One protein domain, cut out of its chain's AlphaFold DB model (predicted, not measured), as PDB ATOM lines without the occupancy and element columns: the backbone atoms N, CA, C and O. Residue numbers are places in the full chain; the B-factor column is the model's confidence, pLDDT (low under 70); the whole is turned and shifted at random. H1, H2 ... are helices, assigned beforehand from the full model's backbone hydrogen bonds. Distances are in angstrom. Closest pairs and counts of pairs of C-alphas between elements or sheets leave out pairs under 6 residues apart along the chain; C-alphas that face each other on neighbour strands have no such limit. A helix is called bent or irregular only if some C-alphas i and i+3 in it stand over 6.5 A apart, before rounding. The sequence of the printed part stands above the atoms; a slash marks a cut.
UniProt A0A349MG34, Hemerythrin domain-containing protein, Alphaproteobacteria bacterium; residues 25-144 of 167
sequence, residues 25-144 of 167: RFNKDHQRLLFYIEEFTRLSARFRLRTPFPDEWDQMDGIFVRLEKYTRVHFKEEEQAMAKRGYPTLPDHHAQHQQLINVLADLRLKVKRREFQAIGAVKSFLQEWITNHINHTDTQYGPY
ATOM      1  N   ARG A  25      13.389 -48.679   6.441       97.25
ATOM      2  CA  ARG A  25      12.522 -48.568   5.267       97.25
ATOM      3  C   ARG A  25      13.273 -48.031   4.045       97.25
ATOM      4  O   ARG A  25      13.099 -48.587   2.967       97.25
ATOM      5  N   PHE A  26      14.096 -46.997   4.206       98.12
ATOM      6  CA  PHE A  26      14.839 -46.399   3.092       98.12
ATOM      7  C   PHE A  26      15.931 -47.346   2.598       98.12
ATOM      8  O   PHE A  26      16.017 -47.572   1.399       98.12
ATOM      9  N   ASN A  27      16.615 -48.056   3.502       97.81
ATOM     10  CA  ASN A  27      17.529 -49.136   3.117       97.81
ATOM     11  C   ASN A  27      16.828 -50.198   2.247       97.81
ATOM     12  O   ASN A  27      17.366 -50.637   1.233       97.81
ATOM     13  N   LYS A  28      15.605 -50.612   2.613       97.81
ATOM     14  CA  LYS A  28      14.807 -51.565   1.818       97.81
ATOM     15  C   LYS A  28      14.424 -51.000   0.448       97.81
ATOM     16  O   LYS A  28      14.483 -51.727  -0.545       97.81
ATOM     17  N   ASP A  29      14.062 -49.722   0.385       98.25
ATOM     18  CA  ASP A  29      13.762 -49.046  -0.876       98.25
ATOM     19  C   ASP A  29      15.003 -48.951  -1.778       98.25
ATOM     20  O   ASP A  29      14.910 -49.260  -2.968       98.25
ATOM     21  N   HIS A  30      16.179 -48.644  -1.225       97.81
ATOM     22  CA  HIS A  30      17.449 -48.632  -1.955       97.81
ATOM     23  C   HIS A  30      17.779 -49.999  -2.560       97.81
ATOM     24  O   HIS A  30      18.106 -50.084  -3.743       97.81
ATOM     25  N   GLN A  31      17.599 -51.089  -1.806       96.44
ATOM     26  CA  GLN A  31      17.765 -52.449  -2.339       96.44
ATOM     27  C   GLN A  31      16.793 -52.738  -3.492       96.44
ATOM     28  O   GLN A  31      17.154 -53.376  -4.484       96.44
ATOM     29  N   ARG A  32      15.556 -52.235  -3.406       96.81
ATOM     30  CA  ARG A  32      14.572 -52.383  -4.482       96.81
ATOM     31  C   ARG A  32      14.960 -51.599  -5.738       96.81
ATOM     32  O   ARG A  32      14.752 -52.099  -6.843       96.81
ATOM     33  N   LEU A  33      15.528 -50.406  -5.587       96.81
ATOM     34  CA  LEU A  33      16.038 -49.610  -6.705       96.81
ATOM     35  C   LEU A  33      17.251 -50.276  -7.366       96.81
ATOM     36  O   LEU A  33      17.282 -50.398  -8.593       96.81
ATOM     37  N   LEU A  34      18.197 -50.783  -6.570       94.75
ATOM     38  CA  LEU A  34      19.345 -51.551  -7.062       94.75
ATOM     39  C   LEU A  34      18.902 -52.783  -7.856       94.75
ATOM     40  O   LEU A  34      19.433 -53.028  -8.938       94.75
ATOM     41  N   PHE A  35      17.868 -53.492  -7.393       94.94
ATOM     42  CA  PHE A  35      17.290 -54.616  -8.130       94.94
ATOM     43  C   PHE A  35      16.827 -54.214  -9.541       94.94
ATOM     44  O   PHE A  35      17.150 -54.895 -10.511       94.94
ATOM     45  N   TYR A  36      16.120 -53.089  -9.698       95.50
ATOM     46  CA  TYR A  36      15.702 -52.621 -11.027       95.50
ATOM     47  C   TYR A  36      16.885 -52.214 -11.916       95.50
ATOM     48  O   TYR A  36      16.876 -52.483 -13.121       95.50
ATOM     49  N   ILE A  37      17.920 -51.598 -11.337       93.31
ATOM     50  CA  ILE A  37      19.158 -51.247 -12.053       93.31
ATOM     51  C   ILE A  37      19.897 -52.514 -12.506       93.31
ATOM     52  O   ILE A  37      20.460 -52.549 -13.604       93.31
ATOM     53  N   GLU A  38      19.865 -53.576 -11.706       92.25
ATOM     54  CA  GLU A  38      20.436 -54.868 -12.066       92.25
ATOM     55  C   GLU A  38      19.628 -55.571 -13.166       92.25
ATOM     56  O   GLU A  38      20.219 -56.053 -14.139       92.25
ATOM     57  N   GLU A  39      18.290 -55.552 -13.098       94.31
ATOM     58  CA  GLU A  39      17.426 -56.044 -14.183       94.31
ATOM     59  C   GLU A  39      17.764 -55.351 -15.513       94.31
ATOM     60  O   GLU A  39      17.990 -56.021 -16.529       94.31
ATOM     61  N   PHE A  40      17.854 -54.014 -15.490       93.12
ATOM     62  CA  PHE A  40      18.269 -53.202 -16.635       93.12
ATOM     63  C   PHE A  40      19.659 -53.619 -17.125       93.12
ATOM     64  O   PHE A  40      19.867 -53.865 -18.315       93.12
ATOM     65  N   THR A  41      20.613 -53.749 -16.206       90.44
ATOM     66  CA  THR A  41      21.999 -54.088 -16.525       90.44
ATOM     67  C   THR A  41      22.101 -55.444 -17.215       90.44
ATOM     68  O   THR A  41      22.743 -55.554 -18.263       90.44
ATOM     69  N   ARG A  42      21.421 -56.468 -16.698       92.12
ATOM     70  CA  ARG A  42      21.410 -57.810 -17.290       92.12
ATOM     71  C   ARG A  42      20.783 -57.808 -18.682       92.12
ATOM     72  O   ARG A  42      21.326 -58.421 -19.602       92.12
ATOM     73  N   LEU A  43      19.660 -57.108 -18.857       93.44
ATOM     74  CA  LEU A  43      19.005 -56.976 -20.158       93.44
ATOM     75  C   LEU A  43      19.912 -56.241 -21.158       93.44
ATOM     76  O   LEU A  43      20.134 -56.739 -22.258       93.44
ATOM     77  N   SER A  44      20.517 -55.126 -20.743       90.94
ATOM     78  CA  SER A  44      21.435 -54.330 -21.565       90.94
ATOM     79  C   SER A  44      22.692 -55.090 -21.996       90.94
ATOM     80  O   SER A  44      23.205 -54.873 -23.093       90.94
ATOM     81  N   ALA A  45      23.188 -56.015 -21.172       90.94
ATOM     82  CA  ALA A  45      24.340 -56.835 -21.525       90.94
ATOM     83  C   ALA A  45      24.038 -57.731 -22.737       90.94
ATOM     84  O   ALA A  45      24.889 -57.873 -23.611       90.94
ATOM     85  N   ARG A  46      22.808 -58.259 -22.850       91.62
ATOM     86  CA  ARG A  46      22.381 -59.063 -24.012       91.62
ATOM     87  C   ARG A  46      22.391 -58.257 -25.308       91.62
ATOM     88  O   ARG A  46      22.772 -58.785 -26.348       91.62
ATOM     89  N   PHE A  47      22.043 -56.974 -25.224       90.25
ATOM     90  CA  PHE A  47      21.988 -56.065 -26.370       90.25
ATOM     91  C   PHE A  47      23.388 -55.864 -26.965       90.25
ATOM     92  O   PHE A  47      23.546 -55.769 -28.172       90.25
ATOM     93  N   ARG A  48      24.436 -55.882 -26.133       85.81
ATOM     94  CA  ARG A  48      25.833 -55.784 -26.593       85.81
ATOM     95  C   ARG A  48      26.329 -57.025 -27.334       85.81
ATOM     96  O   ARG A  48      27.321 -56.932 -28.048       85.81
ATOM     97  N   LEU A  49      25.683 -58.171 -27.137       89.81
ATOM     98  CA  LEU A  49      26.093 -59.446 -27.727       89.81
ATOM     99  C   LEU A  49      25.379 -59.737 -29.048       89.81
ATOM    100  O   LEU A  49      25.899 -60.486 -29.870       89.81
ATOM    101  N   ARG A  50      24.182 -59.175 -29.246       92.44
ATOM    102  CA  ARG A  50      23.376 -59.364 -30.454       92.44
ATOM    103  C   ARG A  50      22.340 -58.261 -30.617       92.44
ATOM    104  O   ARG A  50      21.948 -57.615 -29.648       92.44
ATOM    105  N   THR A  51      21.810 -58.136 -31.831       90.44
ATOM    106  CA  THR A  51      20.630 -57.309 -32.088       90.44
ATOM    107  C   THR A  51      19.480 -57.715 -31.150       90.44
ATOM    108  O   THR A  51      19.158 -58.909 -31.063       90.44
ATOM    109  N   PRO A  52      18.871 -56.763 -30.422       91.62
ATOM    110  CA  PRO A  52      17.761 -57.053 -29.519       91.62
ATOM    111  C   PRO A  52      16.491 -57.424 -30.280       91.62
ATOM    112  O   PRO A  52      16.204 -56.848 -31.334       91.62
ATOM    113  N   PHE A  53      15.705 -58.337 -29.721       92.69
ATOM    114  CA  PHE A  53      14.378 -58.647 -30.246       92.69
ATOM    115  C   PHE A  53      13.370 -57.537 -29.887       92.69
ATOM    116  O   PHE A  53      13.594 -56.789 -28.929       92.69
ATOM    117  N   PRO A  54      12.258 -57.381 -30.637       89.75
ATOM    118  CA  PRO A  54      11.251 -56.361 -30.341       89.75
ATOM    119  C   PRO A  54      10.698 -56.416 -28.909       89.75
ATOM    120  O   PRO A  54      10.598 -55.377 -28.265       89.75
ATOM    121  N   ASP A  55      10.424 -57.611 -28.387       94.69
ATOM    122  CA  ASP A  55       9.911 -57.835 -27.029       94.69
ATOM    123  C   ASP A  55      10.930 -57.472 -25.939       94.69
ATOM    124  O   ASP A  55      10.560 -57.101 -24.825       94.69
ATOM    125  N   GLU A  56      12.227 -57.531 -26.241       94.56
ATOM    126  CA  GLU A  56      13.270 -57.111 -25.309       94.56
ATOM    127  C   GLU A  56      13.325 -55.587 -25.142       94.56
ATOM    128  O   GLU A  56      13.675 -55.106 -24.063       94.56
ATOM    129  N   TRP A  57      12.949 -54.819 -26.171       93.12
ATOM    130  CA  TRP A  57      12.761 -53.372 -26.036       93.12
ATOM    131  C   TRP A  57      11.559 -53.042 -25.147       93.12
ATOM    132  O   TRP A  57      11.658 -52.148 -24.308       93.12
ATOM    133  N   ASP A  58      10.466 -53.798 -25.268       94.06
ATOM    134  CA  ASP A  58       9.288 -53.633 -24.410       94.06
ATOM    135  C   ASP A  58       9.601 -54.015 -22.954       94.06
ATOM    136  O   ASP A  58       9.217 -53.310 -22.017       94.06
ATOM    137  N   GLN A  59      10.384 -55.082 -22.745       95.75
ATOM    138  CA  GLN A  59      10.920 -55.436 -21.426       95.75
ATOM    139  C   GLN A  59      11.783 -54.306 -20.846       95.75
ATOM    140  O   GLN A  59      11.669 -54.003 -19.657       95.75
ATOM    141  N   MET A  60      12.616 -53.665 -21.675       94.25
ATOM    142  CA  MET A  60      13.460 -52.540 -21.264       94.25
ATOM    143  C   MET A  60      12.618 -51.336 -20.830       94.25
ATOM    144  O   MET A  60      12.836 -50.811 -19.738       94.25
ATOM    145  N   ASP A  61      11.625 -50.925 -21.631       93.81
ATOM    146  CA  ASP A  61      10.700 -49.841 -21.251       93.81
ATOM    147  C   ASP A  61       9.960 -50.182 -19.953       93.81
ATOM    148  O   ASP A  61       9.856 -49.351 -19.050       93.81
ATOM    149  N   GLY A  62       9.520 -51.435 -19.806       95.94
ATOM    150  CA  GLY A  62       8.860 -51.919 -18.597       95.94
ATOM    151  C   GLY A  62       9.721 -51.803 -17.334       95.94
ATOM    152  O   GLY A  62       9.185 -51.505 -16.265       95.94
ATOM    153  N   ILE A  63      11.040 -52.006 -17.429       95.94
ATOM    154  CA  ILE A  63      11.965 -51.787 -16.305       95.94
ATOM    155  C   ILE A  63      12.025 -50.301 -15.951       95.94
ATOM    156  O   ILE A  63      11.872 -49.958 -14.781       95.94
ATOM    157  N   PHE A  64      12.156 -49.414 -16.943       94.06
ATOM    158  CA  PHE A  64      12.165 -47.964 -16.714       94.06
ATOM    159  C   PHE A  64      10.874 -47.453 -16.078       94.06
ATOM    160  O   PHE A  64      10.934 -46.643 -15.159       94.06
ATOM    161  N   VAL A  65       9.712 -47.955 -16.508       95.50
ATOM    162  CA  VAL A  65       8.417 -47.619 -15.891       95.50
ATOM    163  C   VAL A  65       8.410 -47.958 -14.404       95.50
ATOM    164  O   VAL A  65       7.967 -47.150 -13.587       95.50
ATOM    165  N   ARG A  66       8.879 -49.159 -14.042       97.31
ATOM    166  CA  ARG A  66       8.920 -49.598 -12.642       97.31
ATOM    167  C   ARG A  66       9.941 -48.803 -11.837       97.31
ATOM    168  O   ARG A  66       9.598 -48.365 -10.742       97.31
ATOM    169  N   LEU A  67      11.136 -48.597 -12.392       96.44
ATOM    170  CA  LEU A  67      12.206 -47.824 -11.770       96.44
ATOM    171  C   LEU A  67      11.738 -46.396 -11.489       96.44
ATOM    172  O   LEU A  67      11.670 -46.010 -10.330       96.44
ATOM    173  N   GLU A  68      11.308 -45.653 -12.511       95.69
ATOM    174  CA  GLU A  68      10.867 -44.262 -12.367       95.69
ATOM    175  C   GLU A  68       9.714 -44.132 -11.363       95.69
ATOM    176  O   GLU A  68       9.745 -43.278 -10.474       95.69
ATOM    177  N   LYS A  69       8.700 -45.004 -11.460       97.38
ATOM    178  CA  LYS A  69       7.563 -44.990 -10.533       97.38
ATOM    179  C   LYS A  69       8.015 -45.214  -9.091       97.38
ATOM    180  O   LYS A  69       7.541 -44.508  -8.203       97.38
ATOM    181  N   TYR A  70       8.890 -46.190  -8.854       98.38
ATOM    182  CA  TYR A  70       9.355 -46.507  -7.506       98.38
ATOM    183  C   TYR A  70      10.268 -45.410  -6.953       98.38
ATOM    184  O   TYR A  70      10.083 -45.000  -5.813       98.38
ATOM    185  N   THR A  71      11.167 -44.862  -7.776       98.19
ATOM    186  CA  THR A  71      12.028 -43.725  -7.425       98.19
ATOM    187  C   THR A  71      11.209 -42.523  -6.957       98.19
ATOM    188  O   THR A  71      11.493 -41.964  -5.905       98.19
ATOM    189  N   ARG A  72      10.129 -42.161  -7.666       98.44
ATOM    190  CA  ARG A  72       9.240 -41.056  -7.251       98.44
ATOM    191  C   ARG A  72       8.579 -41.299  -5.896       98.44
ATOM    192  O   ARG A  72       8.414 -40.362  -5.121       98.44
ATOM    193  N   VAL A  73       8.147 -42.535  -5.639       98.50
ATOM    194  CA  VAL A  73       7.537 -42.902  -4.354       98.50
ATOM    195  C   VAL A  73       8.577 -42.813  -3.244       98.50
ATOM    196  O   VAL A  73       8.314 -42.170  -2.239       98.50
ATOM    197  N   HIS A  74       9.753 -43.398  -3.446       98.62
ATOM    198  CA  HIS A  74      10.850 -43.373  -2.487       98.62
ATOM    199  C   HIS A  74      11.265 -41.941  -2.110       98.62
ATOM    200  O   HIS A  74      11.166 -41.573  -0.941       98.62
ATOM    201  N   PHE A  75      11.576 -41.099  -3.100       98.75
ATOM    202  CA  PHE A  75      11.972 -39.703  -2.874       98.75
ATOM    203  C   PHE A  75      10.913 -38.897  -2.132       98.75
ATOM    204  O   PHE A  75      11.225 -38.171  -1.191       98.75
ATOM    205  N   LYS A  76       9.633 -39.066  -2.488       98.75
ATOM    206  CA  LYS A  76       8.535 -38.402  -1.779       98.75
ATOM    207  C   LYS A  76       8.515 -38.773  -0.294       98.75
ATOM    208  O   LYS A  76       8.220 -37.930   0.549       98.75
ATOM    209  N   GLU A  77       8.775 -40.031   0.031       98.56
ATOM    210  CA  GLU A  77       8.727 -40.530   1.404       98.56
ATOM    211  C   GLU A  77       9.929 -40.050   2.224       98.56
ATOM    212  O   GLU A  77       9.756 -39.665   3.384       98.56
ATOM    213  N   GLU A  78      11.115 -39.993   1.618       98.56
ATOM    214  CA  GLU A  78      12.303 -39.379   2.215       98.56
ATOM    215  C   GLU A  78      12.097 -37.889   2.467       98.56
ATOM    216  O   GLU A  78      12.238 -37.435   3.601       98.56
ATOM    217  N   GLU A  79      11.668 -37.134   1.456       98.75
ATOM    218  CA  GLU A  79      11.416 -35.694   1.549       98.75
ATOM    219  C   GLU A  79      10.383 -35.358   2.624       98.75
ATOM    220  O   GLU A  79      10.594 -34.461   3.444       98.75
ATOM    221  N   GLN A  80       9.286 -36.116   2.694       98.44
ATOM    222  CA  GLN A  80       8.294 -35.955   3.754       98.44
ATOM    223  C   GLN A  80       8.876 -36.239   5.138       98.44
ATOM    224  O   GLN A  80       8.523 -35.572   6.114       98.44
ATOM    225  N   ALA A  81       9.735 -37.248   5.256       97.69
ATOM    226  CA  ALA A  81      10.323 -37.621   6.530       97.69
ATOM    227  C   ALA A  81      11.431 -36.653   6.976       97.69
ATOM    228  O   ALA A  81      11.544 -36.395   8.178       97.69
ATOM    229  N   MET A  82      12.185 -36.094   6.026       98.06
ATOM    230  CA  MET A  82      13.154 -35.014   6.206       98.06
ATOM    231  C   MET A  82      12.461 -33.719   6.639       98.06
ATOM    232  O   MET A  82      12.856 -33.115   7.637       98.06
ATOM    233  N   ALA A  83      11.369 -33.337   5.967       97.88
ATOM    234  CA  ALA A  83      10.580 -32.153   6.303       97.88
ATOM    235  C   ALA A  83      10.039 -32.209   7.740       97.88
ATOM    236  O   ALA A  83      10.178 -31.253   8.499       97.88
ATOM    237  N   LYS A  84       9.495 -33.363   8.155       96.75
ATOM    238  CA  LYS A  84       8.992 -33.581   9.527       96.75
ATOM    239  C   LYS A  84      10.064 -33.429  10.611       96.75
ATOM    240  O   LYS A  84       9.717 -33.205  11.766       96.75
ATOM    241  N   ARG A  85      11.341 -33.583  10.257       95.69
ATOM    242  CA  ARG A  85      12.490 -33.512  11.174       95.69
ATOM    243  C   ARG A  85      13.260 -32.199  11.076       95.69
ATOM    244  O   ARG A  85      14.267 -32.050  11.758       95.69
ATOM    245  N   GLY A  86      12.811 -31.268  10.234       95.38
ATOM    246  CA  GLY A  86      13.511 -30.006  10.009       95.38
ATOM    247  C   GLY A  86      14.908 -30.195   9.415       95.38
ATOM    248  O   GLY A  86      15.821 -29.463   9.783       95.38
ATOM    249  N   TYR A  87      15.095 -31.190   8.538       97.25
ATOM    250  CA  TYR A  87      16.380 -31.416   7.876       97.25
ATOM    251  C   TYR A  87      16.778 -30.180   7.038       97.25
ATOM    252  O   TYR A  87      16.040 -29.809   6.120       97.25
ATOM    253  N   PRO A  88      17.911 -29.520   7.343       96.56
ATOM    254  CA  PRO A  88      18.201 -28.171   6.848       96.56
ATOM    255  C   PRO A  88      18.508 -28.110   5.349       96.56
ATOM    256  O   PRO A  88      18.229 -27.100   4.709       96.56
ATOM    257  N   THR A  89      19.053 -29.181   4.772       97.06
ATOM    258  CA  THR A  89      19.470 -29.256   3.360       97.06
ATOM    259  C   THR A  89      18.440 -29.960   2.472       97.06
ATOM    260  O   THR A  89      18.755 -30.383   1.361       97.06
ATOM    261  N   LEU A  90      17.182 -30.056   2.925       98.19
ATOM    262  CA  LEU A  90      16.072 -30.600   2.133       98.19
ATOM    263  C   LEU A  90      15.932 -29.951   0.736       98.19
ATOM    264  O   LEU A  90      15.706 -30.703  -0.211       98.19
ATOM    265  N   PRO A  91      16.074 -28.619   0.548       98.38
ATOM    266  CA  PRO A  91      15.952 -28.018  -0.783       98.38
ATOM    267  C   PRO A  91      16.978 -28.553  -1.792       98.38
ATOM    268  O   PRO A  91      16.612 -28.892  -2.917       98.38
ATOM    269  N   ASP A  92      18.240 -28.688  -1.377       98.31
ATOM    270  CA  ASP A  92      19.313 -29.204  -2.235       98.31
ATOM    271  C   ASP A  92      19.121 -30.696  -2.523       98.31
ATOM    272  O   ASP A  92      19.305 -31.149  -3.652       98.31
ATOM    273  N   HIS A  93      18.687 -31.457  -1.515       98.56
ATOM    274  CA  HIS A  93      18.372 -32.876  -1.655       98.56
ATOM    275  C   HIS A  93      17.233 -33.087  -2.675       98.56
ATOM    276  O   HIS A  93      17.372 -33.855  -3.629       98.56
ATOM    277  N   HIS A  94      16.146 -32.321  -2.553       98.62
ATOM    278  CA  HIS A  94      15.024 -32.344  -3.493       98.62
ATOM    279  C   HIS A  94      15.443 -31.972  -4.927       98.62
ATOM    280  O   HIS A  94      14.963 -32.562  -5.899       98.62
ATOM    281  N   ALA A  95      16.374 -31.027  -5.093       98.50
ATOM    282  CA  ALA A  95      16.893 -30.672  -6.413       98.50
ATOM    283  C   ALA A  95      17.615 -31.855  -7.087       98.50
ATOM    284  O   ALA A  95      17.395 -32.108  -8.278       98.50
ATOM    285  N   GLN A  96      18.413 -32.623  -6.334       98.31
ATOM    286  CA  GLN A  96      19.068 -33.837  -6.843       98.31
ATOM    287  C   GLN A  96      18.046 -34.900  -7.263       98.31
ATOM    288  O   GLN A  96      18.169 -35.488  -8.343       98.31
ATOM    289  N   HIS A  97      17.003 -35.105  -6.454       98.56
ATOM    290  CA  HIS A  97      15.896 -36.004  -6.782       98.56
ATOM    291  C   HIS A  97      15.219 -35.619  -8.094       98.56
ATOM    292  O   HIS A  97      15.056 -36.447  -8.996       98.56
ATOM    293  N   GLN A  98      14.858 -34.343  -8.238       98.31
ATOM    294  CA  GLN A  98      14.170 -33.867  -9.429       98.31
ATOM    295  C   GLN A  98      15.054 -33.966 -10.680       98.31
ATOM    296  O   GLN A  98      14.557 -34.287 -11.765       98.31
ATOM    297  N   GLN A  99      16.367 -33.763 -10.534       97.38
ATOM    298  CA  GLN A  99      17.327 -33.988 -11.609       97.38
ATOM    299  C   GLN A  99      17.322 -35.451 -12.069       97.38
ATOM    300  O   GLN A  99      17.192 -35.691 -13.271       97.38
ATOM    301  N   LEU A 100      17.414 -36.427 -11.155       96.94
ATOM    302  CA  LEU A 100      17.380 -37.841 -11.549       96.94
ATOM    303  C   LEU A 100      16.081 -38.185 -12.272       96.94
ATOM    304  O   LEU A 100      16.108 -38.853 -13.303       96.94
ATOM    305  N   ILE A 101      14.948 -37.728 -11.747       96.62
ATOM    306  CA  ILE A 101      13.639 -37.984 -12.344       96.62
ATOM    307  C   ILE A 101      13.576 -37.500 -13.798       96.62
ATOM    308  O   ILE A 101      13.079 -38.218 -14.668       96.62
ATOM    309  N   ASN A 102      14.111 -36.311 -14.076       94.69
ATOM    310  CA  ASN A 102      14.159 -35.772 -15.434       94.69
ATOM    311  C   ASN A 102      15.078 -36.604 -16.338       94.69
ATOM    312  O   ASN A 102      14.724 -36.888 -17.483       94.69
ATOM    313  N   VAL A 103      16.229 -37.044 -15.818       92.69
ATOM    314  CA  VAL A 103      17.146 -37.915 -16.563       92.69
ATOM    315  C   VAL A 103      16.499 -39.270 -16.858       92.69
ATOM    316  O   VAL A 103      16.554 -39.727 -17.995       92.69
ATOM    317  N   LEU A 104      15.825 -39.899 -15.893       92.12
ATOM    318  CA  LEU A 104      15.110 -41.164 -16.104       92.12
ATOM    319  C   LEU A 104      14.056 -41.049 -17.211       92.12
ATOM    320  O   LEU A 104      13.957 -41.947 -18.051       92.12
ATOM    321  N   ALA A 105      13.315 -39.939 -17.251       91.88
ATOM    322  CA  ALA A 105      12.332 -39.681 -18.296       91.88
ATOM    323  C   ALA A 105      12.983 -39.551 -19.689       91.88
ATOM    324  O   ALA A 105      12.514 -40.174 -20.644       91.88
ATOM    325  N   ASP A 106      14.088 -38.806 -19.811       91.88
ATOM    326  CA  ASP A 106      14.843 -38.676 -21.069       91.88
ATOM    327  C   ASP A 106      15.427 -40.021 -21.534       91.88
ATOM    328  O   ASP A 106      15.270 -40.427 -22.690       91.88
ATOM    329  N   LEU A 107      16.038 -40.771 -20.616       89.00
ATOM    330  CA  LEU A 107      16.602 -42.087 -20.904       89.00
ATOM    331  C   LEU A 107      15.527 -43.075 -21.366       89.00
ATOM    332  O   LEU A 107      15.744 -43.824 -22.323       89.00
ATOM    333  N   ARG A 108      14.340 -43.032 -20.758       90.88
ATOM    334  CA  ARG A 108      13.199 -43.836 -21.195       90.88
ATOM    335  C   ARG A 108      12.757 -43.474 -22.616       90.88
ATOM    336  O   ARG A 108      12.484 -44.371 -23.412       90.88
ATOM    337  N   LEU A 109      12.723 -42.188 -22.979       92.38
ATOM    338  CA  LEU A 109      12.401 -41.772 -24.351       92.38
ATOM    339  C   LEU A 109      13.401 -42.336 -25.369       92.38
ATOM    340  O   LEU A 109      12.980 -42.829 -26.417       92.38
ATOM    341  N   LYS A 110      14.697 -42.332 -25.044       90.19
ATOM    342  CA  LYS A 110      15.750 -42.928 -25.886       90.19
ATOM    343  C   LYS A 110      15.567 -44.439 -26.051       90.19
ATOM    344  O   LYS A 110      15.672 -44.954 -27.164       90.19
ATOM    345  N   VAL A 111      15.197 -45.149 -24.982       87.75
ATOM    346  CA  VAL A 111      14.846 -46.580 -25.052       87.75
ATOM    347  C   VAL A 111      13.637 -46.812 -25.956       87.75
ATOM    348  O   VAL A 111      13.689 -47.681 -26.824       87.75
ATOM    349  N   LYS A 112      12.577 -46.003 -25.833       90.19
ATOM    350  CA  LYS A 112      11.390 -46.105 -26.702       90.19
ATOM    351  C   LYS A 112      11.706 -45.850 -28.177       90.19
ATOM    352  O   LYS A 112      11.082 -46.448 -29.049       90.19
ATOM    353  N   ARG A 113      12.686 -44.988 -28.459       92.38
ATOM    354  CA  ARG A 113      13.219 -44.726 -29.808       92.38
ATOM    355  C   ARG A 113      14.225 -45.776 -30.284       92.38
ATOM    356  O   ARG A 113      14.699 -45.688 -31.411       92.38
ATOM    357  N   ARG A 114      14.519 -46.782 -29.454       89.88
ATOM    358  CA  ARG A 114      15.470 -47.870 -29.722       89.88
ATOM    359  C   ARG A 114      16.896 -47.380 -29.984       89.88
ATOM    360  O   ARG A 114      17.645 -47.966 -30.764       89.88
ATOM    361  N   GLU A 115      17.285 -46.308 -29.301       89.75
ATOM    362  CA  GLU A 115      18.612 -45.703 -29.399       89.75
ATOM    363  C   GLU A 115      19.654 -46.548 -28.653       89.75
ATOM    364  O   GLU A 115      19.943 -46.340 -27.474       89.75
ATOM    365  N   PHE A 116      20.232 -47.528 -29.348       82.19
ATOM    366  CA  PHE A 116      21.173 -48.495 -28.776       82.19
ATOM    367  C   PHE A 116      22.371 -47.844 -28.065       82.19
ATOM    368  O   PHE A 116      22.772 -48.277 -26.983       82.19
ATOM    369  N   GLN A 117      22.910 -46.767 -28.638       82.94
ATOM    370  CA  GLN A 117      24.031 -46.003 -28.089       82.94
ATOM    371  C   GLN A 117      23.743 -45.413 -26.699       82.94
ATOM    372  O   GLN A 117      24.667 -45.238 -25.905       82.94
ATOM    373  N   ALA A 118      22.475 -45.149 -26.367       81.75
ATOM    374  CA  ALA A 118      22.098 -44.584 -25.076       81.75
ATOM    375  C   ALA A 118      22.207 -45.611 -23.937       81.75
ATOM    376  O   ALA A 118      22.524 -45.251 -22.807       81.75
ATOM    377  N   ILE A 119      22.002 -46.900 -24.226       83.81
ATOM    378  CA  ILE A 119      21.894 -47.966 -23.217       83.81
ATOM    379  C   ILE A 119      23.180 -48.110 -22.398       83.81
ATOM    380  O   ILE A 119      23.137 -48.331 -21.187       83.81
ATOM    381  N   GLY A 120      24.341 -47.993 -23.047       79.69
ATOM    382  CA  GLY A 120      25.625 -48.085 -22.358       79.69
ATOM    383  C   GLY A 120      25.821 -46.966 -21.337       79.69
ATOM    384  O   GLY A 120      26.201 -47.250 -20.203       79.69
ATOM    385  N   ALA A 121      25.509 -45.729 -21.731       80.62
ATOM    386  CA  ALA A 121      25.625 -44.549 -20.880       80.62
ATOM    387  C   ALA A 121      24.619 -44.569 -19.718       80.62
ATOM    388  O   ALA A 121      24.980 -44.217 -18.599       80.62
ATOM    389  N   VAL A 122      23.394 -45.055 -19.960       85.00
ATOM    390  CA  VAL A 122      22.359 -45.232 -18.925       85.00
ATOM    391  C   VAL A 122      22.890 -46.055 -17.758       85.00
ATOM    392  O   VAL A 122      22.733 -45.652 -16.610       85.00
ATOM    393  N   LYS A 123      23.504 -47.213 -18.044       84.62
ATOM    394  CA  LYS A 123      23.986 -48.124 -17.001       84.62
ATOM    395  C   LYS A 123      24.945 -47.403 -16.059       84.62
ATOM    396  O   LYS A 123      24.719 -47.391 -14.854       84.62
ATOM    397  N   SER A 124      26.005 -46.829 -16.624       85.75
ATOM    398  CA  SER A 124      27.046 -46.149 -15.856       85.75
ATOM    399  C   SER A 124      26.464 -44.996 -15.051       85.75
ATOM    400  O   SER A 124      26.717 -44.917 -13.856       85.75
ATOM    401  N   PHE A 125      25.604 -44.186 -15.674       89.81
ATOM    402  CA  PHE A 125      24.936 -43.081 -15.000       89.81
ATOM    403  C   PHE A 125      24.101 -43.543 -13.797       89.81
ATOM    404  O   PHE A 125      24.259 -42.997 -12.714       89.81
ATOM    405  N   LEU A 126      23.235 -44.552 -13.954       91.31
ATOM    406  CA  LEU A 126      22.367 -45.009 -12.861       91.31
ATOM    407  C   LEU A 126      23.162 -45.603 -11.700       91.31
ATOM    408  O   LEU A 126      22.840 -45.331 -10.547       91.31
ATOM    409  N   GLN A 127      24.193 -46.399 -12.001       89.81
ATOM    410  CA  GLN A 127      25.051 -47.013 -10.986       89.81
ATOM    411  C   GLN A 127      25.859 -45.963 -10.216       89.81
ATOM    412  O   GLN A 127      25.939 -46.032  -8.991       89.81
ATOM    413  N   GLU A 128      26.426 -44.986 -10.924       91.56
ATOM    414  CA  GLU A 128      27.182 -43.891 -10.319       91.56
ATOM    415  C   GLU A 128      26.271 -42.988  -9.487       91.56
ATOM    416  O   GLU A 128      26.564 -42.728  -8.322       91.56
ATOM    417  N   TRP A 129      25.133 -42.568 -10.050       95.62
ATOM    418  CA  TRP A 129      24.196 -41.681  -9.372       95.62
ATOM    419  C   TRP A 129      23.679 -42.307  -8.078       95.62
ATOM    420  O   TRP A 129      23.790 -41.680  -7.031       95.62
ATOM    421  N   ILE A 130      23.171 -43.548  -8.120       95.56
ATOM    422  CA  ILE A 130      22.556 -44.166  -6.936       95.56
ATOM    423  C   ILE A 130      23.581 -44.416  -5.830       95.56
ATOM    424  O   ILE A 130      23.309 -44.154  -4.664       95.56
ATOM    425  N   THR A 131      24.783 -44.863  -6.200       94.19
ATOM    426  CA  THR A 131      25.857 -45.130  -5.238       94.19
ATOM    427  C   THR A 131      26.320 -43.836  -4.582       94.19
ATOM    428  O   THR A 131      26.417 -43.770  -3.359       94.19
ATOM    429  N   ASN A 132      26.565 -42.793  -5.377       94.88
ATOM    430  CA  ASN A 132      27.017 -41.508  -4.855       94.88
ATOM    431  C   ASN A 132      25.939 -40.831  -4.007       94.88
ATOM    432  O   ASN A 132      26.242 -40.314  -2.934       94.88
ATOM    433  N   HIS A 133      24.691 -40.847  -4.468       97.81
ATOM    434  CA  HIS A 133      23.587 -40.221  -3.757       97.81
ATOM    435  C   HIS A 133      23.353 -40.891  -2.402       97.81
ATOM    436  O   HIS A 133      23.420 -40.209  -1.383       97.81
ATOM    437  N   ILE A 134      23.250 -42.224  -2.360       97.69
ATOM    438  CA  ILE A 134      23.036 -42.928  -1.092       97.69
ATOM    439  C   ILE A 134      24.222 -42.726  -0.146       97.69
ATOM    440  O   ILE A 134      24.054 -42.340   1.008       97.69
ATOM    441  N   ASN A 135      25.448 -42.953  -0.627       96.12
ATOM    442  CA  ASN A 135      26.626 -42.944   0.242       96.12
ATOM    443  C   ASN A 135      26.988 -41.551   0.760       96.12
ATOM    444  O   ASN A 135      27.514 -41.442   1.870       96.12
ATOM    445  N   HIS A 136      26.722 -40.498  -0.014       96.12
ATOM    446  CA  HIS A 136      27.158 -39.144   0.329       96.12
ATOM    447  C   HIS A 136      26.033 -38.194   0.699       96.12
ATOM    448  O   HIS A 136      26.309 -37.252   1.430       96.12
ATOM    449  N   THR A 137      24.811 -38.396   0.213       97.75
ATOM    450  CA  THR A 137      23.679 -37.484   0.441       97.75
ATOM    451  C   THR A 137      22.707 -38.085   1.448       97.75
ATOM    452  O   THR A 137      22.444 -37.465   2.479       97.75
ATOM    453  N   ASP A 138      22.260 -39.320   1.234       98.25
ATOM    454  CA  ASP A 138      21.232 -39.944   2.076       98.25
ATOM    455  C   ASP A 138      21.747 -40.265   3.480       98.25
ATOM    456  O   ASP A 138      21.069 -40.049   4.485       98.25
ATOM    457  N   THR A 139      23.010 -40.681   3.594       97.12
ATOM    458  CA  THR A 139      23.658 -40.878   4.900       97.12
ATOM    459  C   THR A 139      23.630 -39.624   5.783       97.12
ATOM    460  O   THR A 139      23.634 -39.744   7.013       97.12
ATOM    461  N   GLN A 140      23.548 -38.421   5.198       96.94
ATOM    462  CA  GLN A 140      23.550 -37.163   5.950       96.94
ATOM    463  C   GLN A 140      22.257 -36.915   6.723       96.94
ATOM    464  O   GLN A 140      22.289 -36.229   7.749       96.94
ATOM    465  N   TYR A 141      21.116 -37.442   6.267       96.56
ATOM    466  CA  TYR A 141      19.874 -37.282   7.018       96.56
ATOM    467  C   TYR A 141      19.816 -38.243   8.212       96.56
ATOM    468  O   TYR A 141      19.127 -37.948   9.185       96.56
ATOM    469  N   GLY A 142      20.561 -39.357   8.197       94.62
ATOM    470  CA  GLY A 142      20.474 -40.434   9.194       94.62
ATOM    471  C   GLY A 142      20.482 -39.975  10.663       94.62
ATOM    472  O   GLY A 142      19.624 -40.414  11.436       94.62
ATOM    473  N   PRO A 143      21.371 -39.052  11.087       94.44
ATOM    474  CA  PRO A 143      21.378 -38.506  12.447       94.44
ATOM    475  C   PRO A 143      20.058 -37.860  12.891       94.44
ATOM    476  O   PRO A 143      19.706 -37.962  14.062       94.44
ATOM    477  N   TYR A 144      19.292 -37.260  11.976       93.81
ATOM    478  CA  TYR A 144      18.003 -36.621  12.273       93.81
ATOM    479  C   TYR A 144      16.891 -37.644  12.555       93.81
ATOM    480  O   TYR A 144      15.840 -37.306  13.100       93.81
TER     481      TYR A 144
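What this domain is: This is residues 25 to 144 of the 167 residues of the protein "Hemerythrin domain-containing protein" of Alphaproteobacteria bacterium (UniProt A0A349MG34). Four long helices stand side by side in an up-and-down bundle, drawn out into a rod, with H2, the longest, between its two neighbours H1 and H3, and H4 closing the ring on the far side between the same two. The links turn the chain back at alternate ends of the rod, and the last residues, 137 to 144, run on past H4 at the end where H1 begins. The printed part has 120 residues with four named helices, in the order H1, H2, H3, H4, and no named strand; the class is all helix. By its radius of gyration of the C-alphas, 15.5 A, the whole is compact, and its C-alphas span 50 by 21 by 19 A.

Where its parts are: H2, the longest helix, takes in residues 54 to 83 and measures 43.9 A from first to last C-alpha; it begins at C-alpha 54, at (11.251, -56.361, -30.341). H1, residues 25 to 49, measures 37.3 A and begins at C-alpha 25, at (12.522, -48.568, 5.267). H3, residues 90 to 112, measures 33.1 A. H4, residues 116 to 136, measures 31.2 A and ends at C-alpha 136, at (27.158, -39.144, 0.329). H4 is neither bent nor irregular, but only just: C-alphas 117 and 120 are 6.3 A apart.

How they stand to each other: The four helices form a bundle, up and down, each running against the one before it in the chain. H2 touches H3 at a shallow tilt of 9 degrees, opposite ways; their closest C-alphas, those of Phe 64 and Arg 108, are 6.2 A apart. H2 also touches H1, opposite ways at a shallow tilt of 22 degrees, and the closest C-alphas are those of Tyr 36 and Leu 67, 6.0 A apart. H1 touches H4 with residues 37 to 47 alone, opposite ways at a shallow tilt of 23 degrees; the closest C-alphas, of Thr 41 and Lys 123, are 6.3 A apart. H3, with residues 107 to 111 alone, touches residues 118 to 122 of H4, opposite ways at a shallow tilt of 18 degrees; the closest C-alphas, of Lys 110 and Ala 118, are 6.6 A apart. H1 and H2, H2 and H3, and H3 and H4 are helical hairpins. H1 and H3 are apart, and so are H2 and H4. The helix packing is mostly aligned, with 4 of 4 touching pairs at a shallow tilt. In H2 and H3 every O i to N i+4 pair is within hydrogen-bond range; in H1 it is 18 of 21 and in H4 14 of 17.

The domain as a whole: The two C-alphas farthest apart, those of Arg 50 and Gly 86, are 51.0 A from each other, while the first and last printed C-alphas, of Arg 25 and Tyr 144, are 14.9 A apart. The printed part has no cut. The links H1 to H2 and H3 to H4 are tight, the link H2 to H3 is short, and no link is long. The mean pLDDT of the printed part is 94.1, and no printed residue is under 70.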